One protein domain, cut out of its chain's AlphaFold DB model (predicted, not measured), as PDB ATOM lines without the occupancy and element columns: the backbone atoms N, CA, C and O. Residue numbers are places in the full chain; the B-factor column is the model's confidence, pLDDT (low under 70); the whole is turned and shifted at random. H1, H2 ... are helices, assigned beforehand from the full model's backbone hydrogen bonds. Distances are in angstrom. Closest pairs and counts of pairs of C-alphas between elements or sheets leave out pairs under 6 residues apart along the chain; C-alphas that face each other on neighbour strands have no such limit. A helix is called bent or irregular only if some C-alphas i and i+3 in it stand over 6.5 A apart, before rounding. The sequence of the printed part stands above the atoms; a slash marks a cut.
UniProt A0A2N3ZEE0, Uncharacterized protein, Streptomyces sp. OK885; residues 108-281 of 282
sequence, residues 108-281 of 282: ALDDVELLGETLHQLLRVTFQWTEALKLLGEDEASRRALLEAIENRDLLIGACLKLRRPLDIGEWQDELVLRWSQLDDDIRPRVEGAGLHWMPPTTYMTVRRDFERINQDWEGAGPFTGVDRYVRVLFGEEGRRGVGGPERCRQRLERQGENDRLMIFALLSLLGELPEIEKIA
ATOM      1  N   ALA A 108     173.624 171.781 101.568       85.44
ATOM      2  CA  ALA A 108     173.226 173.090 101.073       85.44
ATOM      3  C   ALA A 108     173.574 174.227 102.053       85.44
ATOM      4  O   ALA A 108     172.837 175.202 102.149       85.44
ATOM      5  N   LEU A 109     174.685 174.095 102.779       89.75
ATOM      6  CA  LEU A 109     175.026 174.868 103.964       89.75
ATOM      7  C   LEU A 109     176.392 175.534 103.795       89.75
ATOM      8  O   LEU A 109     177.308 174.946 103.224       89.75
ATOM      9  N   ASP A 110     176.516 176.738 104.345       91.38
ATOM     10  CA  ASP A 110     177.775 177.489 104.414       91.38
ATOM     11  C   ASP A 110     178.362 177.496 105.841       91.38
ATOM     12  O   ASP A 110     179.425 178.069 106.078       91.38
ATOM     13  N   ASP A 111     177.676 176.845 106.788       92.94
ATOM     14  CA  ASP A 111     178.001 176.837 108.214       92.94
ATOM     15  C   ASP A 111     178.081 175.405 108.764       92.94
ATOM     16  O   ASP A 111     177.243 174.545 108.481       92.94
ATOM     17  N   VAL A 112     179.108 175.174 109.575       92.44
ATOM     18  CA  VAL A 112     179.397 173.909 110.246       92.44
ATOM     19  C   VAL A 112     178.421 173.646 111.395       92.44
ATOM     20  O   VAL A 112     178.051 172.494 111.622       92.44
ATOM     21  N   GLU A 113     177.970 174.682 112.103       93.12
ATOM     22  CA  GLU A 113     177.014 174.513 113.206       93.12
ATOM     23  C   GLU A 113     175.670 173.998 112.674       93.12
ATOM     24  O   GLU A 113     175.148 172.981 113.143       93.12
ATOM     25  N   LEU A 114     175.180 174.615 111.593       93.25
ATOM     26  CA  LEU A 114     173.976 174.174 110.880       93.25
ATOM     27  C   LEU A 114     174.121 172.759 110.311       93.25
ATOM     28  O   LEU A 114     173.139 172.011 110.236       93.25
ATOM     29  N   LEU A 115     175.336 172.366 109.912       94.19
ATOM     30  CA  LEU A 115     175.604 171.007 109.455       94.19
ATOM     31  C   LEU A 115     175.420 169.993 110.592       94.19
ATOM     32  O   LEU A 115     174.794 168.955 110.379       94.19
ATOM     33  N   GLY A 116     175.900 170.298 111.800       95.62
ATOM     34  CA  GLY A 116     175.695 169.450 112.976       95.62
ATOM     35  C   GLY A 116     174.210 169.222 113.276       95.62
ATOM     36  O   GLY A 116     173.770 168.078 113.420       95.62
ATOM     37  N   GLU A 117     173.411 170.291 113.288       96.06
ATOM     38  CA  GLU A 117     171.957 170.202 113.484       96.06
ATOM     39  C   GLU A 117     171.278 169.364 112.396       96.06
ATOM     40  O   GLU A 117     170.467 168.481 112.688       96.06
ATOM     41  N   THR A 118     171.655 169.597 111.139       94.69
ATOM     42  CA  THR A 118     171.142 168.865 109.978       94.69
ATOM     43  C   THR A 118     171.444 167.371 110.075       94.69
ATOM     44  O   THR A 118     170.561 166.540 109.862       94.69
ATOM     45  N   LEU A 119     172.668 167.002 110.453       96.12
ATOM     46  CA  LEU A 119     173.061 165.607 110.638       96.12
ATOM     47  C   LEU A 119     172.304 164.947 111.795       96.12
ATOM     48  O   LEU A 119     171.888 163.795 111.672       96.12
ATOM     49  N   HIS A 120     172.048 165.661 112.894       97.25
ATOM     50  CA  HIS A 120     171.199 165.149 113.971       97.25
ATOM     51  C   HIS A 120     169.748 164.921 113.521       97.25
ATOM     52  O   HIS A 120     169.145 163.908 113.890       97.25
ATOM     53  N   GLN A 121     169.189 165.811 112.698       96.12
ATOM     54  CA  GLN A 121     167.862 165.613 112.110       96.12
ATOM     55  C   GLN A 121     167.845 164.406 111.163       96.12
ATOM     56  O   GLN A 121     166.950 163.565 111.278       96.12
ATOM     57  N   LEU A 122     168.862 164.270 110.303       95.56
ATOM     58  CA  LEU A 122     169.038 163.113 109.419       95.56
ATOM     59  C   LEU A 122     169.148 161.809 110.215       95.56
ATOM     60  O   LEU A 122     168.527 160.810 109.851       95.56
ATOM     61  N   LEU A 123     169.871 161.814 111.339       97.06
ATOM     62  CA  LEU A 123     169.978 160.654 112.222       97.06
ATOM     63  C   LEU A 123     168.614 160.272 112.808       97.06
ATOM     64  O   LEU A 123     168.263 159.091 112.838       97.06
ATOM     65  N   ARG A 124     167.824 161.266 113.238       97.50
ATOM     66  CA  ARG A 124     166.484 161.052 113.799       97.50
ATOM     67  C   ARG A 124     165.534 160.440 112.777       97.50
ATOM     68  O   ARG A 124     164.897 159.437 113.090       97.50
ATOM     69  N   VAL A 125     165.443 161.008 111.571       96.62
ATOM     70  CA  VAL A 125     164.576 160.441 110.523       96.62
ATOM     71  C   VAL A 125     165.075 159.063 110.100       96.62
ATOM     72  O   VAL A 125     164.260 158.169 109.893       96.62
ATOM     73  N   THR A 126     166.398 158.849 110.077       96.00
ATOM     74  CA  THR A 126     166.994 157.539 109.779       96.00
ATOM     75  C   THR A 126     166.561 156.477 110.781       96.00
ATOM     76  O   THR A 126     166.151 155.379 110.405       96.00
ATOM     77  N   PHE A 127     166.575 156.818 112.067       96.94
ATOM     78  CA  PHE A 127     166.055 155.947 113.114       96.94
ATOM     79  C   PHE A 127     164.554 155.668 112.937       96.94
ATOM     80  O   PHE A 127     164.128 154.523 113.017       96.94
ATOM     81  N   GLN A 128     163.749 156.690 112.635       96.62
ATOM     82  CA  GLN A 128     162.298 156.539 112.483       96.62
ATOM     83  C   GLN A 128     161.913 155.569 111.359       96.62
ATOM     84  O   GLN A 128     161.114 154.663 111.592       96.62
ATOM     85  N   TRP A 129     162.481 155.715 110.156       96.38
ATOM     86  CA  TRP A 129     162.106 154.837 109.041       96.38
ATOM     87  C   TRP A 129     162.673 153.421 109.195       96.38
ATOM     88  O   TRP A 129     162.017 152.458 108.799       96.38
ATOM     89  N   THR A 130     163.852 153.264 109.808       96.25
ATOM     90  CA  THR A 130     164.416 151.930 110.079       96.25
ATOM     91  C   THR A 130     163.617 151.174 111.135       96.25
ATOM     92  O   THR A 130     163.398 149.973 110.983       96.25
ATOM     93  N   GLU A 131     163.113 151.851 112.169       97.19
ATOM     94  CA  GLU A 131     162.181 151.245 113.126       97.19
ATOM     95  C   GLU A 131     160.830 150.917 112.477       97.19
ATOM     96  O   GLU A 131     160.321 149.811 112.660       97.19
ATOM     97  N   ALA A 132     160.281 151.810 111.644       97.19
ATOM     98  CA  ALA A 132     159.057 151.528 110.892       97.19
ATOM     99  C   ALA A 132     159.210 150.298 109.974       97.19
ATOM    100  O   ALA A 132     158.298 149.481 109.877       97.19
ATOM    101  N   LEU A 133     160.383 150.111 109.359       96.94
ATOM    102  CA  LEU A 133     160.692 148.939 108.536       96.94
ATOM    103  C   LEU A 133     160.758 147.641 109.358       96.94
ATOM    104  O   LEU A 133     160.320 146.586 108.894       96.94
ATOM    105  N   LYS A 134     161.295 147.690 110.583       96.50
ATOM    106  CA  LYS A 134     161.329 146.527 111.489       96.50
ATOM    107  C   LYS A 134     159.929 146.121 111.937       96.50
ATOM    108  O   LYS A 134     159.638 144.931 112.001       96.50
ATOM    109  N   LEU A 135     159.077 147.109 112.206       96.88
ATOM    110  CA  LEU A 135     157.693 146.930 112.647       96.88
ATOM    111  C   LEU A 135     156.707 146.667 111.498       96.88
ATOM    112  O   LEU A 135     155.510 146.545 111.750       96.88
ATOM    113  N   LEU A 136     157.184 146.585 110.253       96.88
ATOM    114  CA  LEU A 136     156.336 146.360 109.088       96.88
ATOM    115  C   LEU A 136     155.610 145.006 109.187       96.88
ATOM    116  O   LEU A 136     156.247 143.948 109.140       96.88
ATOM    117  N   GLY A 137     154.281 145.067 109.310       93.94
ATOM    118  CA  GLY A 137     153.363 143.930 109.292       93.94
ATOM    119  C   GLY A 137     152.604 143.817 107.967       93.94
ATOM    120  O   GLY A 137     152.943 144.465 106.979       93.94
ATOM    121  N   GLU A 138     151.562 142.981 107.941       93.69
ATOM    122  CA  GLU A 138     150.658 142.845 106.782       93.69
ATOM    123  C   GLU A 138     149.542 143.908 106.761       93.69
ATOM    124  O   GLU A 138     148.752 143.968 105.821       93.69
ATOM    125  N   ASP A 139     149.444 144.736 107.802       96.19
ATOM    126  CA  ASP A 139     148.388 145.728 107.956       96.19
ATOM    127  C   ASP A 139     148.694 147.056 107.234       96.19
ATOM    128  O   ASP A 139     149.834 147.500 107.101       96.19
ATOM    129  N   GLU A 140     147.636 147.746 106.804       95.56
ATOM    130  CA  GLU A 140     147.745 149.020 106.079       95.56
ATOM    131  C   GLU A 140     148.308 150.162 106.951       95.56
ATOM    132  O   GLU A 140     148.847 151.138 106.426       95.56
ATOM    133  N   ALA A 141     148.204 150.070 108.284       96.50
ATOM    134  CA  ALA A 141     148.698 151.114 109.178       96.50
ATOM    135  C   ALA A 141     150.232 151.100 109.272       96.50
ATOM    136  O   ALA A 141     150.849 152.160 109.158       96.50
ATOM    137  N   SER A 142     150.854 149.924 109.402       96.12
ATOM    138  CA  SER A 142     152.315 149.779 109.384       96.12
ATOM    139  C   SER A 142     152.914 150.153 108.023       96.12
ATOM    140  O   SER A 142     153.929 150.853 107.974       96.12
ATOM    141  N   ARG A 143     152.234 149.816 106.915       95.62
ATOM    142  CA  ARG A 143     152.590 150.300 105.568       95.62
ATOM    143  C   ARG A 143     152.588 151.827 105.484       95.62
ATOM    144  O   ARG A 143     153.565 152.412 105.016       95.62
ATOM    145  N   ARG A 144     151.512 152.477 105.940       96.06
ATOM    146  CA  ARG A 144     151.394 153.944 105.922       96.06
ATOM    147  C   ARG A 144     152.477 154.615 106.764       96.06
ATOM    148  O   ARG A 144     153.073 155.579 106.301       96.06
ATOM    149  N   ALA A 145     152.760 154.081 107.952       96.38
ATOM    150  CA  ALA A 145     153.804 154.606 108.828       96.38
ATOM    151  C   ALA A 145     155.198 154.541 108.179       96.38
ATOM    152  O   ALA A 145     155.971 155.493 108.284       96.38
ATOM    153  N   LEU A 146     155.516 153.449 107.469       96.38
ATOM    154  CA  LEU A 146     156.776 153.337 106.731       96.38
ATOM    155  C   LEU A 146     156.854 154.350 105.581       96.38
ATOM    156  O   LEU A 146     157.879 155.010 105.430       96.38
ATOM    157  N   LEU A 147     155.781 154.494 104.797       95.44
ATOM    158  CA  LEU A 147     155.726 155.463 103.697       95.44
ATOM    159  C   LEU A 147     155.906 156.902 104.195       95.44
ATOM    160  O   LEU A 147     156.729 157.627 103.646       95.44
ATOM    161  N   GLU A 148     155.218 157.286 105.271       96.44
ATOM    162  CA  GLU A 148     155.348 158.613 105.888       96.44
ATOM    163  C   GLU A 148     156.772 158.863 106.411       96.44
ATOM    164  O   GLU A 148     157.343 159.938 106.217       96.44
ATOM    165  N   ALA A 149     157.393 157.869 107.054       96.56
ATOM    166  CA  ALA A 149     158.764 157.995 107.545       96.56
ATOM    167  C   ALA A 149     159.783 158.167 106.401       96.56
ATOM    168  O   ALA A 149     160.747 158.923 106.538       96.56
ATOM    169  N   ILE A 150     159.563 157.494 105.268       94.81
ATOM    170  CA  ILE A 150     160.414 157.597 104.076       94.81
ATOM    171  C   ILE A 150     160.193 158.926 103.352       94.81
ATOM    172  O   ILE A 150     161.169 159.566 102.972       94.81
ATOM    173  N   GLU A 151     158.952 159.394 103.236       94.19
ATOM    174  CA  GLU A 151     158.647 160.715 102.683       94.19
ATOM    175  C   GLU A 151     159.322 161.825 103.502       94.19
ATOM    176  O   GLU A 151     160.017 162.673 102.945       94.19
ATOM    177  N   ASN A 152     159.221 161.773 104.835       94.69
ATOM    178  CA  ASN A 152     159.902 162.715 105.729       94.69
ATOM    179  C   ASN A 152     161.429 162.692 105.557       94.69
ATOM    180  O   ASN A 152     162.078 163.742 105.569       94.69
ATOM    181  N   ARG A 153     162.014 161.500 105.389       93.62
ATOM    182  CA  ARG A 153     163.443 161.337 105.097       93.62
ATOM    183  C   ARG A 153     163.806 161.998 103.770       93.62
ATOM    184  O   ARG A 153     164.770 162.755 103.729       93.62
ATOM    185  N   ASP A 154     163.070 161.709 102.704       91.88
ATOM    186  CA  ASP A 154     163.391 162.186 101.359       91.88
ATOM    187  C   ASP A 154     163.188 163.703 101.232       91.88
ATOM    188  O   ASP A 154     164.003 164.375 100.600       91.88
ATOM    189  N   LEU A 155     162.180 164.263 101.911       91.56
ATOM    190  CA  LEU A 155     162.008 165.711 102.058       91.56
ATOM    191  C   LEU A 155     163.216 166.354 102.745       91.56
ATOM    192  O   LEU A 155     163.738 167.355 102.253       91.56
ATOM    193  N   LEU A 156     163.694 165.774 103.853       92.38
ATOM    194  CA  LEU A 156     164.853 166.305 104.570       92.38
ATOM    195  C   LEU A 156     166.142 166.173 103.747       92.38
ATOM    196  O   LEU A 156     166.898 167.132 103.635       92.38
ATOM    197  N   ILE A 157     166.379 165.020 103.122       91.00
ATOM    198  CA  ILE A 157     167.525 164.796 102.229       91.00
ATOM    199  C   ILE A 157     167.499 165.788 101.062       91.00
ATOM    200  O   ILE A 157     168.526 166.392 100.764       91.00
ATOM    201  N   GLY A 158     166.341 165.994 100.431       89.44
ATOM    202  CA  GLY A 158     166.183 166.940  99.327       89.44
ATOM    203  C   GLY A 158     166.357 168.403  99.741       89.44
ATOM    204  O   GLY A 158     166.844 169.206  98.948       89.44
ATOM    205  N   ALA A 159     165.998 168.755 100.978       89.06
ATOM    206  CA  ALA A 159     166.212 170.095 101.521       89.06
ATOM    207  C   ALA A 159     167.678 170.342 101.916       89.06
ATOM    208  O   ALA A 159     168.191 171.449 101.746       89.06
ATOM    209  N   CYS A 160     168.350 169.323 102.451       89.81
ATOM    210  CA  CYS A 160     169.662 169.468 103.071       89.81
ATOM    211  C   CYS A 160     170.827 169.138 102.143       89.81
ATOM    212  O   CYS A 160     171.904 169.703 102.324       89.81
ATOM    213  N   LEU A 161     170.657 168.236 101.176       89.50
ATOM    214  CA  LEU A 161     171.735 167.807 100.290       89.50
ATOM    215  C   LEU A 161     171.585 168.438  98.905       89.50
ATOM    216  O   LEU A 161     170.518 168.409  98.294       89.50
ATOM    217  N   LYS A 162     172.688 168.943  98.346       82.94
ATOM    218  CA  LYS A 162     172.763 169.453  96.965       82.94
ATOM    219  C   LYS A 162     172.874 168.310  95.943       82.94
ATOM    220  O   LYS A 162     173.618 168.418  94.969       82.94
ATOM    221  N   LEU A 163     172.148 167.213  96.154       74.06
ATOM    222  CA  LEU A 163     172.179 166.052  95.270       74.06
ATOM    223  C   LEU A 163     171.388 166.338  93.998       74.06
ATOM    224  O   LEU A 163     170.166 166.466  94.011       74.06
ATOM    225  N   ARG A 164     172.090 166.399  92.872       69.38
ATOM    226  CA  ARG A 164     171.488 166.344  91.540       69.38
ATOM    227  C   ARG A 164     171.359 164.897  91.080       69.38
ATOM    228  O   ARG A 164     170.448 164.594  90.307       69.38
ATOM    229  N   ARG A 165     172.276 164.018  91.504       70.25
ATOM    230  CA  ARG A 165     172.343 162.598  91.127       70.25
ATOM    231  C   ARG A 165     172.941 161.733  92.247       70.25
ATOM    232  O   ARG A 165     173.739 162.222  93.034       70.25
ATOM    233  N   PRO A 166     172.646 160.417  92.271       65.69
ATOM    234  CA  PRO A 166     173.300 159.467  93.177       65.69
ATOM    235  C   PRO A 166     174.834 159.429  93.072       65.69
ATOM    236  O   PRO A 166     175.498 159.176  94.071       65.69
ATOM    237  N   LEU A 167     175.401 159.692  91.881       63.53
ATOM    238  CA  LEU A 167     176.858 159.768  91.686       63.53
ATOM    239  C   LEU A 167     177.513 160.891  92.505       63.53
ATOM    240  O   LEU A 167     178.686 160.773  92.844       63.53
ATOM    241  N   ASP A 168     176.762 161.934  92.863       82.88
ATOM    242  CA  ASP A 168     177.305 163.112  93.538       82.88
ATOM    243  C   ASP A 168     177.852 162.774  94.939       82.88
ATOM    244  O   ASP A 168     178.724 163.476  95.441       82.88
ATOM    245  N   ILE A 169     177.378 161.687  95.565       86.56
ATOM    246  CA  ILE A 169     177.872 161.224  96.872       86.56
ATOM    247  C   ILE A 169     179.248 160.579  96.740       86.56
ATOM    248  O   ILE A 169     180.115 160.854  97.561       86.56
ATOM    249  N   GLY A 170     179.456 159.753  95.711       88.44
ATOM    250  CA  GLY A 170     180.760 159.142  95.450       88.44
ATOM    251  C   GLY A 170     181.805 160.203  95.111       88.44
ATOM    252  O   GLY A 170     182.860 160.239  95.729       88.44
ATOM    253  N   GLU A 171     181.467 161.142  94.220       89.94
ATOM    254  CA  GLU A 171     182.358 162.260  93.878       89.94
ATOM    255  C   GLU A 171     182.691 163.137  95.095       89.94
ATOM    256  O   GLU A 171     183.834 163.561  95.270       89.94
ATOM    257  N   TRP A 172     181.702 163.407  95.952       92.19
ATOM    258  CA  TRP A 172     181.926 164.136  97.198       92.19
ATOM    259  C   TRP A 172     182.816 163.361  98.175       92.19
ATOM    260  O   TRP A 172     183.714 163.952  98.772       92.19
ATOM    261  N   GLN A 173     182.588 162.056  98.333       92.75
ATOM    262  CA  GLN A 173     183.395 161.190  99.188       92.75
ATOM    263  C   GLN A 173     184.852 161.175  98.714       92.75
ATOM    264  O   GLN A 173     185.750 161.417  99.520       92.75
ATOM    265  N   ASP A 174     185.080 160.982  97.413       92.44
ATOM    266  CA  ASP A 174     186.409 161.016  96.798       92.44
ATOM    267  C   ASP A 174     187.102 162.363  97.033       92.44
ATOM    268  O   ASP A 174     188.274 162.415  97.415       92.44
ATOM    269  N   GLU A 175     186.377 163.474  96.853       94.81
ATOM    270  CA  GLU A 175     186.907 164.806  97.134       94.81
ATOM    271  C   GLU A 175     187.276 164.961  98.614       94.81
ATOM    272  O   GLU A 175     188.365 165.450  98.926       94.81
ATOM    273  N   LEU A 176     186.407 164.539  99.533       95.31
ATOM    274  CA  LEU A 176     186.646 164.660 100.967       95.31
ATOM    275  C   LEU A 176     187.858 163.824 101.410       95.31
ATOM    276  O   LEU A 176     188.707 164.319 102.153       95.31
ATOM    277  N   VAL A 177     187.977 162.594 100.906       94.75
ATOM    278  CA  VAL A 177     189.117 161.697 101.154       94.75
ATOM    279  C   VAL A 177     190.405 162.287 100.589       94.75
ATOM    280  O   VAL A 177     191.427 162.293 101.277       94.75
ATOM    281  N   LEU A 178     190.362 162.861  99.384       96.25
ATOM    282  CA  LEU A 178     191.502 163.556  98.792       96.25
ATOM    283  C   LEU A 178     191.959 164.738  99.662       96.25
ATOM    284  O   LEU A 178     193.158 164.910  99.883       96.25
ATOM    285  N   ARG A 179     191.028 165.553 100.182       97.38
ATOM    286  CA  ARG A 179     191.375 166.673 101.079       97.38
ATOM    287  C   ARG A 179     191.938 166.196 102.414       97.38
ATOM    288  O   ARG A 179     192.856 166.831 102.933       97.38
ATOM    289  N   TRP A 180     191.427 165.092 102.954       97.19
ATOM    290  CA  TRP A 180     191.986 164.482 104.157       97.19
ATOM    291  C   TRP A 180     193.407 163.953 103.927       97.19
ATOM    292  O   TRP A 180     194.302 164.300 104.692       97.19
ATOM    293  N   SER A 181     193.649 163.201 102.849       96.81
ATOM    294  CA  SER A 181     194.997 162.730 102.487       96.81
ATOM    295  C   SER A 181     195.958 163.901 102.273       96.81
ATOM    296  O   SER A 181     197.076 163.879 102.774       96.81
ATOM    297  N   GLN A 182     195.512 165.000 101.654       97.56
ATOM    298  CA  GLN A 182     196.322 166.218 101.567       97.56
ATOM    299  C   GLN A 182     196.711 166.761 102.957       97.56
ATOM    300  O   GLN A 182     197.850 167.182 103.166       97.56
ATOM    301  N   LEU A 183     195.798 166.767 103.931       97.50
ATOM    302  CA  LEU A 183     196.127 167.169 105.301       97.50
ATOM    303  C   LEU A 183     197.106 166.188 105.968       97.50
ATOM    304  O   LEU A 183     198.084 166.628 106.576       97.50
ATOM    305  N   ASP A 184     196.864 164.884 105.849       97.50
ATOM    306  CA  ASP A 184     197.596 163.848 106.584       97.50
ATOM    307  C   ASP A 184     198.967 163.498 105.982       97.50
ATOM    308  O   ASP A 184     199.944 163.300 106.711       97.50
ATOM    309  N   ASP A 185     199.063 163.444 104.658       97.88
ATOM    310  CA  ASP A 185     200.264 163.012 103.945       97.88
ATOM    311  C   ASP A 185     201.164 164.200 103.578       97.88
ATOM    312  O   ASP A 185     202.387 164.111 103.708       97.88
ATOM    313  N   ASP A 186     200.586 165.347 103.191       98.12
ATOM    314  CA  ASP A 186     201.373 166.506 102.748       98.12
ATOM    315  C   ASP A 186     201.593 167.557 103.840       98.12
ATOM    316  O   ASP A 186     202.693 168.114 103.959       98.12
ATOM    317  N   ILE A 187     200.547 167.907 104.599       98.19
ATOM    318  CA  ILE A 187     200.601 169.024 105.552       98.19
ATOM    319  C   ILE A 187     201.181 168.583 106.896       98.19
ATOM    320  O   ILE A 187     202.072 169.272 107.402       98.19
ATOM    321  N   ARG A 188     200.751 167.445 107.455       98.06
ATOM    322  CA  ARG A 188     201.224 166.958 108.762       98.06
ATOM    323  C   ARG A 188     202.751 166.872 108.862       98.06
ATOM    324  O   ARG A 188     203.283 167.520 109.768       98.06
ATOM    325  N   PRO A 189     203.494 166.221 107.938       98.19
ATOM    326  CA  PRO A 189     204.950 166.137 108.067       98.19
ATOM    327  C   PRO A 189     205.631 167.511 108.051       98.19
ATOM    328  O   PRO A 189     206.672 167.702 108.676       98.19
ATOM    329  N   ARG A 190     205.043 168.499 107.360       98.06
ATOM    330  CA  ARG A 190     205.571 169.871 107.301       98.06
ATOM    331  C   ARG A 190     205.286 170.650 108.579       98.06
ATOM    332  O   ARG A 190     206.141 171.416 109.015       98.06
ATOM    333  N   VAL A 191     204.101 170.481 109.164       97.94
ATOM    334  CA  VAL A 191     203.740 171.085 110.456       97.94
ATOM    335  C   VAL A 191     204.659 170.537 111.546       97.94
ATOM    336  O   VAL A 191     205.319 171.317 112.235       97.94
ATOM    337  N   GLU A 192     204.795 169.215 111.624       97.31
ATOM    338  CA  GLU A 192     205.685 168.551 112.580       97.31
ATOM    339  C   GLU A 192     207.157 168.925 112.341       97.31
ATOM    340  O   GLU A 192     207.863 169.295 113.281       97.31
ATOM    341  N   GLY A 193     207.611 168.927 111.082       96.81
ATOM    342  CA  GLY A 193     208.971 169.321 110.701       96.81
ATOM    343  C   GLY A 193     209.310 170.775 111.045       96.81
ATOM    344  O   GLY A 193     210.439 171.074 111.427       96.81
ATOM    345  N   ALA A 194     208.325 171.677 111.006       96.75
ATOM    346  CA  ALA A 194     208.484 173.072 111.423       96.75
ATOM    347  C   ALA A 194     208.460 173.264 112.958       96.75
ATOM    348  O   ALA A 194     208.595 174.397 113.448       96.75
ATOM    349  N   GLY A 195     208.285 172.180 113.725       96.19
ATOM    350  CA  GLY A 195     208.136 172.192 115.180       96.19
ATOM    351  C   GLY A 195     206.807 172.788 115.647       96.19
ATOM    352  O   GLY A 195     206.730 173.317 116.756       96.19
ATOM    353  N   LEU A 196     205.787 172.777 114.788       96.50
ATOM    354  CA  LEU A 196     204.430 173.183 115.131       96.50
ATOM    355  C   LEU A 196     203.657 171.978 115.679       96.50
ATOM    356  O   LEU A 196     203.985 170.826 115.399       96.50
ATOM    357  N   HIS A 197     202.637 172.252 116.487       95.81
ATOM    358  CA  HIS A 197     201.790 171.201 117.033       95.81
ATOM    359  C   HIS A 197     200.810 170.721 115.957       95.81
ATOM    360  O   HIS A 197     200.097 171.529 115.365       95.81
ATOM    361  N   TRP A 198     200.798 169.412 115.701       96.69
ATOM    362  CA  TRP A 198     199.696 168.751 115.004       96.69
ATOM    363  C   TRP A 198     198.535 168.497 115.984       96.69
ATOM    364  O   TRP A 198     198.487 169.079 117.060       96.69
ATOM    365  N   MET A 199     197.600 167.619 115.641       96.81
ATOM    366  CA  MET A 199     196.548 167.168 116.549       96.81
ATOM    367  C   MET A 199     197.081 166.207 117.625       96.81
ATOM    368  O   MET A 199     198.049 165.476 117.381       96.81
ATOM    369  N   PRO A 200     196.411 166.121 118.789       97.12
ATOM    370  CA  PRO A 200     196.652 165.055 119.752       97.12
ATOM    371  C   PRO A 200     196.497 163.665 119.104       97.12
ATOM    372  O   PRO A 200     195.583 163.469 118.298       97.12
ATOM    373  N   PRO A 201     197.317 162.662 119.483       97.00
ATOM    374  CA  PRO A 201     197.240 161.323 118.896       97.00
ATOM    375  C   PRO A 201     195.853 160.675 118.994       97.00
ATOM    376  O   PRO A 201     195.441 159.969 118.081       97.00
ATOM    377  N   THR A 202     195.113 160.927 120.078       97.31
ATOM    378  CA  THR A 202     193.751 160.407 120.269       97.31
ATOM    379  C   THR A 202     192.771 160.980 119.247       97.31
ATOM    380  O   THR A 202     192.063 160.212 118.603       97.31
ATOM    381  N   THR A 203     192.782 162.300 119.046       96.81
ATOM    382  CA  THR A 203     191.969 162.990 118.032       96.81
ATOM    383  C   THR A 203     192.341 162.522 116.632       96.81
ATOM    384  O   THR A 203     191.465 162.147 115.859       96.81
ATOM    385  N   TYR A 204     193.638 162.442 116.320       97.44
ATOM    386  CA  TYR A 204     194.099 161.948 115.021       97.44
ATOM    387  C   TYR A 204     193.586 160.529 114.721       97.44
ATOM    388  O   TYR A 204     193.086 160.274 113.626       97.44
ATOM    389  N   MET A 205     193.644 159.618 115.697       97.50
ATOM    390  CA  MET A 205     193.129 158.256 115.530       97.50
ATOM    391  C   MET A 205     191.603 158.214 115.371       97.50
ATOM    392  O   MET A 205     191.106 157.408 114.584       97.50
ATOM    393  N   THR A 206     190.860 159.072 116.079       96.81
ATOM    394  CA  THR A 206     189.405 159.223 115.897       96.81
ATOM    395  C   THR A 206     189.082 159.674 114.477       96.81
ATOM    396  O   THR A 206     188.355 158.972 113.776       96.81
ATOM    397  N   VAL A 207     189.688 160.778 114.027       96.31
ATOM    398  CA  VAL A 207     189.461 161.344 112.691       96.31
ATOM    399  C   VAL A 207     189.808 160.328 111.606       96.31
ATOM    400  O   VAL A 207     189.000 160.083 110.716       96.31
ATOM    401  N   ARG A 208     190.963 159.659 111.710       96.44
ATOM    402  CA  ARG A 208     191.379 158.634 110.748       96.44
ATOM    403  C   ARG A 208     190.392 157.469 110.667       96.44
ATOM    404  O   ARG A 208     190.025 157.067 109.569       96.44
ATOM    405  N   ARG A 209     189.933 156.949 111.809       95.94
ATOM    406  CA  ARG A 209     188.933 155.871 111.856       95.94
ATOM    407  C   ARG A 209     187.615 156.302 111.214       95.94
ATOM    408  O   ARG A 209     186.982 155.511 110.521       95.94
ATOM    409  N   ASP A 210     187.172 157.527 111.469       94.50
ATOM    410  CA  ASP A 210     185.923 158.025 110.897       94.50
ATOM    411  C   ASP A 210     186.066 158.284 109.390       94.50
ATOM    412  O   ASP A 210     185.141 157.992 108.637       94.50
ATOM    413  N   PHE A 211     187.258 158.666 108.920       93.62
ATOM    414  CA  PHE A 211     187.591 158.694 107.495       93.62
ATOM    415  C   PHE A 211     187.609 157.320 106.841       93.62
ATOM    416  O   PHE A 211     187.086 157.173 105.743       93.62
ATOM    417  N   GLU A 212     188.163 156.307 107.503       92.25
ATOM    418  CA  GLU A 212     188.125 154.926 107.013       92.25
ATOM    419  C   GLU A 212     186.679 154.427 106.862       92.25
ATOM    420  O   GLU A 212     186.378 153.700 105.920       92.25
ATOM    421  N   ARG A 213     185.763 154.871 107.737       91.94
ATOM    422  CA  ARG A 213     184.320 154.593 107.620       91.94
ATOM    423  C   ARG A 213     183.657 155.366 106.487       91.94
ATOM    424  O   ARG A 213     182.850 154.792 105.768       91.94
ATOM    425  N   ILE A 214     183.976 156.652 106.328       91.12
ATOM    426  CA  ILE A 214     183.453 157.467 105.222       91.12
ATOM    427  C   ILE A 214     183.921 156.894 103.882       91.12
ATOM    428  O   ILE A 214     183.110 156.786 102.972       91.12
ATOM    429  N   ASN A 215     185.191 156.485 103.797       92.00
ATOM    430  CA  ASN A 215     185.827 155.923 102.607       92.00
ATOM    431  C   ASN A 215     185.440 154.461 102.323       92.00
ATOM    432  O   ASN A 215     185.926 153.869 101.362       92.00
ATOM    433  N   GLN A 216     184.630 153.833 103.174       88.81
ATOM    434  CA  GLN A 216     184.249 152.447 102.965       88.81
ATOM    435  C   GLN A 216     183.450 152.323 101.661       88.81
ATOM    436  O   GLN A 216     182.485 153.055 101.445       88.81
ATOM    437  N   ASP A 217     183.830 151.376 100.801       81.75
ATOM    438  CA  ASP A 217     183.037 151.036  99.623       81.75
ATOM    439  C   ASP A 217     181.694 150.451 100.078       81.75
ATOM    440  O   ASP A 217     181.598 149.327 100.585       81.75
ATOM    441  N   TRP A 218     180.630 151.232  99.911       78.31
ATOM    442  CA  TRP A 218     179.275 150.815 100.243       78.31
ATOM    443  C   TRP A 218     178.757 149.878  99.145       78.31
ATOM    444  O   TRP A 218     178.216 150.319  98.131       78.31
ATOM    445  N   GLU A 219     178.937 148.567  99.323       62.88
ATOM    446  CA  GLU A 219     178.451 147.562  98.372       62.88
ATOM    447  C   GLU A 219     176.932 147.691  98.127       62.88
ATOM    448  O   GLU A 219     176.097 147.284  98.942       62.88
ATOM    449  N   GLY A 220     176.561 148.203  96.949       69.31
ATOM    450  CA  GLY A 220     175.180 148.261  96.476       69.31
ATOM    451  C   GLY A 220     174.567 149.657  96.536       69.31
ATOM    452  O   GLY A 220     174.796 150.465  95.640       69.31
ATOM    453  N   ALA A 221     173.682 149.891  97.506       61.53
ATOM    454  CA  ALA A 221     173.004 151.173  97.658       61.53
ATOM    455  C   ALA A 221     173.872 152.081  98.543       61.53
ATOM    456  O   ALA A 221     174.086 151.802  99.726       61.53
ATOM    457  N   GLY A 222     174.452 153.112  97.924       72.06
ATOM    458  CA  GLY A 222     175.219 154.125  98.641       72.06
ATOM    459  C   GLY A 222     174.316 154.894  99.610       72.06
ATOM    460  O   GLY A 222     173.098 154.952  99.380       72.06
ATOM    461  N   PRO A 223     174.872 155.484 100.680       77.06
ATOM    462  CA  PRO A 223     174.100 156.236 101.665       77.06
ATOM    463  C   PRO A 223     173.207 157.283 100.984       77.06
ATOM    464  O   PRO A 223     173.531 157.782  99.913       77.06
ATOM    465  N   PHE A 224     172.054 157.589 101.571       81.62
ATOM    466  CA  PHE A 224     171.086 158.581 101.088       81.62
ATOM    467  C   PHE A 224     170.395 158.286  99.741       81.62
ATOM    468  O   PHE A 224     169.646 159.129  99.256       81.62
ATOM    469  N   THR A 225     170.541 157.093  99.147       82.38
ATOM    470  CA  THR A 225     169.991 156.800  97.804       82.38
ATOM    471  C   THR A 225     169.028 155.611  97.759       82.38
ATOM    472  O   THR A 225     169.048 154.721  98.603       82.38
ATOM    473  N   GLY A 226     168.161 155.584  96.739       80.94
ATOM    474  CA  GLY A 226     167.497 154.362  96.267       80.94
ATOM    475  C   GLY A 226     166.374 153.774  97.128       80.94
ATOM    476  O   GLY A 226     165.863 152.718  96.758       80.94
ATOM    477  N   VAL A 227     165.965 154.425  98.222       87.81
ATOM    478  CA  VAL A 227     164.926 153.914  99.137       87.81
ATOM    479  C   VAL A 227     163.580 153.724  98.427       87.81
ATOM    480  O   VAL A 227     163.058 152.611  98.436       87.81
ATOM    481  N   ASP A 228     163.072 154.746  97.727       87.88
ATOM    482  CA  ASP A 228     161.784 154.705  97.002       87.88
ATOM    483  C   ASP A 228     161.660 153.487  96.066       87.88
ATOM    484  O   ASP A 228     160.667 152.760  96.088       87.88
ATOM    485  N   ARG A 229     162.721 153.171  95.314       88.81
ATOM    486  CA  ARG A 229     162.741 152.006  94.417       88.81
ATOM    487  C   ARG A 229     162.505 150.694  95.169       88.81
ATOM    488  O   ARG A 229     161.746 149.842  94.713       88.81
ATOM    489  N   TYR A 230     163.167 150.495  96.305       90.00
ATOM    490  CA  TYR A 230     163.019 149.258  97.074       90.00
ATOM    491  C   TYR A 230     161.656 149.168  97.760       90.00
ATOM    492  O   TYR A 230     161.106 148.074  97.862       90.00
ATOM    493  N   VAL A 231     161.094 150.305  98.169       91.62
ATOM    494  CA  VAL A 231     159.760 150.402  98.773       91.62
ATOM    495  C   VAL A 231     158.669 150.016  97.778       91.62
ATOM    496  O   VAL A 231     157.811 149.194  98.098       91.62
ATOM    497  N   ARG A 232     158.736 150.513  96.537       90.81
ATOM    498  CA  ARG A 232     157.777 150.143  95.481       90.81
ATOM    499  C   ARG A 232     157.794 148.646  95.180       90.81
ATOM    500  O   ARG A 232     156.742 148.033  95.006       90.81
ATOM    501  N   VAL A 233     158.976 148.026  95.158       90.00
ATOM    502  CA  VAL A 233     159.094 146.567  94.987       90.00
ATOM    503  C   VAL A 233     158.560 145.817  96.211       90.00
ATOM    504  O   VAL A 233     157.895 144.791  96.047       90.00
ATOM    505  N   LEU A 234     158.822 146.316  97.425       91.62
ATOM    506  CA  LEU A 234     158.344 145.728  98.679       91.62
ATOM    507  C   LEU A 234     156.810 145.664  98.724       91.62
ATOM    508  O   LEU A 234     156.262 144.648  99.143       91.62
ATOM    509  N   PHE A 235     156.131 146.693  98.213       92.75
ATOM    510  CA  PHE A 235     154.666 146.762  98.147       92.75
ATOM    511  C   PHE A 235     154.052 146.232  96.843       92.75
ATOM    512  O   PHE A 235     152.843 146.337  96.641       92.75
ATOM    513  N   GLY A 236     154.856 145.622  95.966       89.38
ATOM    514  CA  GLY A 236     154.374 144.998  94.731       89.38
ATOM    515  C   GLY A 236     153.919 145.977  93.644       89.38
ATOM    516  O   GLY A 236     153.266 145.558  92.690       89.38
ATOM    517  N   GLU A 237     154.271 147.258  93.763       87.44
ATOM    518  CA  GLU A 237     153.933 148.316  92.803       87.44
ATOM    519  C   GLU A 237     154.837 148.279  91.560       87.44
ATOM    520  O   GLU A 237     154.432 148.687  90.473       87.44
ATOM    521  N   GLU A 238     156.052 147.740  91.694       81.25
ATOM    522  CA  GLU A 238     156.991 147.554  90.589       81.25
ATOM    523  C   GLU A 238     157.194 146.056  90.306       81.25
ATOM    524  O   GLU A 238     157.426 145.244  91.208       81.25
ATOM    525  N   GLY A 239     157.076 145.656  89.034       72.56
ATOM    526  CA  GLY A 239     157.185 144.251  88.637       72.56
ATOM    527  C   GLY A 239     158.519 143.630  89.069       72.56
ATOM    528  O   GLY A 239     159.561 144.275  89.002       72.56
ATOM    529  N   ARG A 240     158.510 142.340  89.446       64.31
ATOM    530  CA  ARG A 240     159.646 141.568  90.020       64.31
ATOM    531  C   ARG A 240     160.936 141.491  89.173       64.31
ATOM    532  O   ARG A 240     161.822 140.694  89.487       64.31
ATOM    533  N   ARG A 241     161.078 142.245  88.081       59.78
ATOM    534  CA  ARG A 241     162.234 142.175  87.180       59.78
ATOM    535  C   ARG A 241     163.489 142.736  87.868       59.78
ATOM    536  O   ARG A 241     163.766 143.925  87.819       59.78
ATOM    537  N   GLY A 242     164.265 141.844  88.486       65.94
ATOM    538  CA  GLY A 242     165.684 142.056  88.803       65.94
ATOM    539  C   GLY A 242     166.064 142.260  90.275       65.94
ATOM    540  O   GLY A 242     167.249 142.178  90.587       65.94
ATOM    541  N   VAL A 243     165.119 142.471  91.199       63.03
ATOM    542  CA  VAL A 243     165.452 142.901  92.584       63.03
ATOM    543  C   VAL A 243     165.415 141.764  93.625       63.03
ATOM    544  O   VAL A 243     165.687 141.975  94.798       63.03
ATOM    545  N   GLY A 244     165.180 140.513  93.212       78.44
ATOM    546  CA  GLY A 244     165.263 139.339  94.101       78.44
ATOM    547  C   GLY A 244     164.132 139.200  95.130       78.44
ATOM    548  O   GLY A 244     164.304 138.494  96.117       78.44
ATOM    549  N   GLY A 245     162.980 139.825  94.877       88.88
ATOM    550  CA  GLY A 245     161.764 139.689  95.685       88.88
ATOM    551  C   GLY A 245     161.693 140.626  96.904       88.88
ATOM    552  O   GLY A 245     162.667 141.322  97.198       88.88
ATOM    553  N   PRO A 246     160.542 140.655  97.606       90.62
ATOM    554  CA  PRO A 246     160.296 141.559  98.738       90.62
ATOM    555  C   PRO A 246     161.316 141.410  99.872       90.62
ATOM    556  O   PRO A 246     161.831 142.405 100.370       90.62
ATOM    557  N   GLU A 247     161.694 140.174 100.208       91.25
ATOM    558  CA  GLU A 247     162.656 139.883 101.280       91.25
ATOM    559  C   GLU A 247     164.047 140.474 100.997       91.25
ATOM    560  O   GLU A 247     164.650 141.127 101.845       91.25
ATOM    561  N   ARG A 248     164.540 140.346  99.758       91.06
ATOM    562  CA  ARG A 248     165.818 140.956  99.369       91.06
ATOM    563  C   ARG A 248     165.746 142.484  99.375       91.06
ATOM    564  O   ARG A 248     166.750 143.133  99.662       91.06
ATOM    565  N   CYS A 249     164.587 143.066  99.058       91.31
ATOM    566  CA  CYS A 249     164.376 144.513  99.148       91.31
ATOM    567  C   CYS A 249     164.389 144.983 100.601       91.31
ATOM    568  O   CYS A 249     165.057 145.969 100.897       91.31
ATOM    569  N   ARG A 250     163.743 144.240 101.508       93.69
ATOM    570  CA  ARG A 250     163.787 144.497 102.952       93.69
ATOM    571  C   ARG A 250     165.220 144.481 103.477       93.69
ATOM    572  O   ARG A 250     165.658 145.474 104.041       93.69
ATOM    573  N   GLN A 251     165.985 143.427 103.192       92.69
ATOM    574  CA  GLN A 251     167.391 143.327 103.610       92.69
ATOM    575  C   GLN A 251     168.256 144.469 103.053       92.69
ATOM    576  O   GLN A 251     169.146 144.976 103.731       92.69
ATOM    577  N   ARG A 252     167.998 144.904 101.810       91.88
ATOM    578  CA  ARG A 252     168.684 146.063 101.222       91.88
ATOM    579  C   ARG A 252     168.311 147.371 101.909       91.88
ATOM    580  O   ARG A 252     169.200 148.185 102.119       91.88
ATOM    581  N   LEU A 253     167.041 147.566 102.253       93.00
ATOM    582  CA  LEU A 253     166.584 148.727 103.012       93.00
ATOM    583  C   LEU A 253     167.180 148.733 104.427       93.00
ATOM    584  O   LEU A 253     167.667 149.762 104.871       93.00
ATOM    585  N   GLU A 254     167.237 147.592 105.111       93.81
ATOM    586  CA  GLU A 254     167.883 147.489 106.427       93.81
ATOM    587  C   GLU A 254     169.370 147.859 106.351       93.81
ATOM    588  O   GLU A 254     169.837 148.705 107.116       93.81
ATOM    589  N   ARG A 255     170.094 147.305 105.370       92.25
ATOM    590  CA  ARG A 255     171.501 147.651 105.124       92.25
ATOM    591  C   ARG A 255     171.670 149.128 104.753       92.25
ATOM    592  O   ARG A 255     172.594 149.767 105.236       92.25
ATOM    593  N   GLN A 256     170.768 149.691 103.947       92.00
ATOM    594  CA  GLN A 256     170.775 151.116 103.610       92.00
ATOM    595  C   GLN A 256     170.639 151.990 104.861       92.00
ATOM    596  O   GLN A 256     171.372 152.960 105.013       92.00
ATOM    597  N   GLY A 257     169.724 151.645 105.768       93.31
ATOM    598  CA  GLY A 257     169.529 152.387 107.011       93.31
ATOM    599  C   GLY A 257     170.723 152.304 107.950       93.31
ATOM    600  O   GLY A 257     171.073 153.291 108.600       93.31
ATOM    601  N   GLU A 258     171.395 151.155 107.989       93.25
ATOM    602  CA  GLU A 258     172.658 151.015 108.707       93.25
ATOM    603  C   GLU A 258     173.773 151.867 108.087       93.25
ATOM    604  O   GLU A 258     174.462 152.576 108.824       93.25
ATOM    605  N   ASN A 259     173.904 151.861 106.759       92.31
ATOM    606  CA  ASN A 259     174.887 152.665 106.028       92.31
ATOM    607  C   ASN A 259     174.663 154.170 106.245       92.31
ATOM    608  O   ASN A 259     175.602 154.879 106.608       92.31
ATOM    609  N   ASP A 260     173.420 154.648 106.099       93.31
ATOM    610  CA  ASP A 260     173.031 156.039 106.374       93.31
ATOM    611  C   ASP A 260     173.457 156.425 107.801       93.31
ATOM    612  O   ASP A 260     174.122 157.438 108.018       93.31
ATOM    613  N   ARG A 261     173.139 155.576 108.786       94.94
ATOM    614  CA  ARG A 261     173.469 155.810 110.195       94.94
ATOM    615  C   ARG A 261     174.977 155.867 110.443       94.94
ATOM    616  O   ARG A 261     175.433 156.760 111.155       94.94
ATOM    617  N   LEU A 262     175.748 154.926 109.895       93.75
ATOM    618  CA  LEU A 262     177.205 154.890 110.048       93.75
ATOM    619  C   LEU A 262     177.868 156.123 109.427       93.75
ATOM    620  O   LEU A 262     178.724 156.730 110.071       93.75
ATOM    621  N   MET A 263     177.429 156.524 108.230       94.38
ATOM    622  CA  MET A 263     177.896 157.738 107.561       94.38
ATOM    623  C   MET A 263     177.597 158.984 108.406       94.38
ATOM    624  O   MET A 263     178.498 159.770 108.689       94.38
ATOM    625  N   ILE A 264     176.357 159.139 108.888       95.56
ATOM    626  CA  ILE A 264     175.966 160.287 109.721       95.56
ATOM    627  C   ILE A 264     176.782 160.339 111.021       95.56
ATOM    628  O   ILE A 264     177.234 161.413 111.412       95.56
ATOM    629  N   PHE A 265     177.013 159.202 111.686       96.69
ATOM    630  CA  PHE A 265     177.838 159.168 112.898       96.69
ATOM    631  C   PHE A 265     179.297 159.530 112.633       96.69
ATOM    632  O   PHE A 265     179.878 160.269 113.426       96.69
ATOM    633  N   ALA A 266     179.887 159.028 111.545       95.81
ATOM    634  CA  ALA A 266     181.253 159.378 111.173       95.81
ATOM    635  C   ALA A 266     181.378 160.886 110.905       95.81
ATOM    636  O   ALA A 266     182.301 161.522 111.406       95.81
ATOM    637  N   LEU A 267     180.398 161.476 110.212       96.12
ATOM    638  CA  LEU A 267     180.333 162.917 109.972       96.12
ATOM    639  C   LEU A 267     180.159 163.730 111.260       96.12
ATOM    640  O   LEU A 267     180.886 164.696 111.464       96.12
ATOM    641  N   LEU A 268     179.250 163.339 112.158       97.25
ATOM    642  CA  LEU A 268     179.069 164.012 113.452       97.25
ATOM    643  C   LEU A 268     180.329 163.937 114.324       97.25
ATOM    644  O   LEU A 268     180.701 164.922 114.956       97.25
ATOM    645  N   SER A 269     180.993 162.781 114.344       96.88
ATOM    646  CA  SER A 269     182.255 162.592 115.062       96.88
ATOM    647  C   SER A 269     183.352 163.491 114.484       96.88
ATOM    648  O   SER A 269     183.995 164.234 115.221       96.88
ATOM    649  N   LEU A 270     183.485 163.522 113.152       96.44
ATOM    650  CA  LEU A 270     184.424 164.398 112.452       96.44
ATOM    651  C   LEU A 270     184.173 165.882 112.752       96.44
ATOM    652  O   LEU A 270     185.121 166.638 112.955       96.44
ATOM    653  N   LEU A 271     182.906 166.298 112.816       96.31
ATOM    654  CA  LEU A 271     182.533 167.660 113.196       96.31
ATOM    655  C   LEU A 271     182.933 168.012 114.625       96.31
ATOM    656  O   LEU A 271     183.395 169.126 114.863       96.31
ATOM    657  N   GLY A 272     182.804 167.065 115.555       96.88
ATOM    658  CA  GLY A 272     183.254 167.239 116.935       96.88
ATOM    659  C   GLY A 272     184.761 167.495 117.051       96.88
ATOM    660  O   GLY A 272     185.184 168.249 117.922       96.88
ATOM    661  N   GLU A 273     185.561 166.927 116.146       97.44
ATOM    662  CA  GLU A 273     187.022 167.094 116.112       97.44
ATOM    663  C   GLU A 273     187.482 168.283 115.244       97.44
ATOM    664  O   GLU A 273     188.663 168.643 115.250       97.44
ATOM    665  N   LEU A 274     186.574 168.939 114.509       96.19
ATOM    666  CA  LEU A 274     186.924 170.051 113.622       96.19
ATOM    667  C   LEU A 274     187.633 171.220 114.335       96.19
ATOM    668  O   LEU A 274     188.594 171.740 113.763       96.19
ATOM    669  N   PRO A 275     187.273 171.612 115.576       97.00
ATOM    670  CA  PRO A 275     188.017 172.638 116.305       97.00
ATOM    671  C   PRO A 275     189.494 172.283 116.534       97.00
ATOM    672  O   PRO A 275     190.348 173.167 116.524       97.00
ATOM    673  N   GLU A 276     189.828 171.002 116.726       96.44
ATOM    674  CA  GLU A 276     191.226 170.561 116.843       96.44
ATOM    675  C   GLU A 276     191.939 170.586 115.485       96.44
ATOM    676  O   GLU A 276     193.103 170.984 115.411       96.44
ATOM    677  N   ILE A 277     191.235 170.247 114.398       94.62
ATOM    678  CA  ILE A 277     191.752 170.385 113.027       94.62
ATOM    679  C   ILE A 277     192.052 171.861 112.713       94.62
ATOM    680  O   ILE A 277     193.076 172.181 112.112       94.62
ATOM    681  N   GLU A 278     191.213 172.793 113.165       96.00
ATOM    682  CA  GLU A 278     191.426 174.231 112.966       96.00
ATOM    683  C   GLU A 278     192.642 174.777 113.721       96.00
ATOM    684  O   GLU A 278     193.330 175.669 113.215       96.00
ATOM    685  N   LYS A 279     192.978 174.213 114.887       96.44
ATOM    686  CA  LYS A 279     194.174 174.612 115.651       96.44
ATOM    687  C   LYS A 279     195.482 174.337 114.912       96.44
ATOM    688  O   LYS A 279     196.466 175.030 115.158       96.44
ATOM    689  N   ILE A 280     195.496 173.406 113.956       93.94
ATOM    690  CA  ILE A 280     196.654 173.151 113.081       93.94
ATOM    691  C   ILE A 280     197.058 174.430 112.320       93.94
ATOM    692  O   ILE A 280     198.231 174.650 112.004       93.94
ATOM    693  N   ALA A 281     196.086 175.295 112.018       89.44
ATOM    694  CA  ALA A 281     196.291 176.522 111.261       89.44
ATOM    695  C   ALA A 281     196.791 177.717 112.103       89.44
ATOM    696  O   ALA A 281     197.150 178.747 111.518       89.44
TER     697      ALA A 281
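What this domain is: This is residues 108 to 281 of the 282 residues of an uncharacterized protein of Streptomyces sp. OK885 (UniProt A0A2N3ZEE0). A rod of helices is built along one long helix, H6: the hairpin of H1 and H2 packs on it through H1, short H5 folds beside its first part, and H4 packs on its later part. H3 reaches out to one end of the rod. The printed part has 174 residues with six named helices, H1 to H6 in order, and no named strand: all helix. It is only just loose, close to compact, with a radius of gyration of the C-alphas of 19.1 A, and spans 65 by 30 by 28 A.

How they stand to each other: Start with H1, residues 112 to 134, and H2, residues 140 to 160, a helical hairpin at a shallow tilt of 18 degrees; their closest C-alphas, of Trp 129 and Ala 149, are 4.8 A apart. H3, residues 167 to 193, and H4, residues 201 to 214, form a helical hairpin but only just touch, with 3 pairs of C-alphas within 8 A. H5, residues 227 to 234, forms another with the hub H6, residues 245 to 279; look at their closest C-alphas, Leu 234 and Pro 246, 4.6 A apart. H6 touches H1, closest at C-alphas 257 and 130, 6.0 A, and, with residues 262 to 276 alone, H4, closest at C-alphas 266 and 210, 4.9 A. H3 and H6 are apart. Each O i to N i+4 pair is within hydrogen-bond range in H1, H2, H4 and H5, against 20 of 23 in H3 and 29 of 31 in H6.

Where its parts are: Find C-alpha 112 at (179.397, 173.909, 110.246); from there H1 runs 32.8 A. H2 measures 30.1 A and H3 38.5 A. H6 runs 51.7 A to C-alpha 279 at (194.174, 174.612, 115.651), with a kink of 42 degrees near residue 273; it is irregular, with C-alphas 272 and 275 7.2 A apart.

The domain as a whole: The C-alphas farthest apart, of Asp 139 and Ala 194, are 66.1 A apart. The printed part has no cut, and the link H4 to H5 is long. Look for pLDDT under 70 at residues 164, 166 to 167, 219 to 221 and 240 to 243.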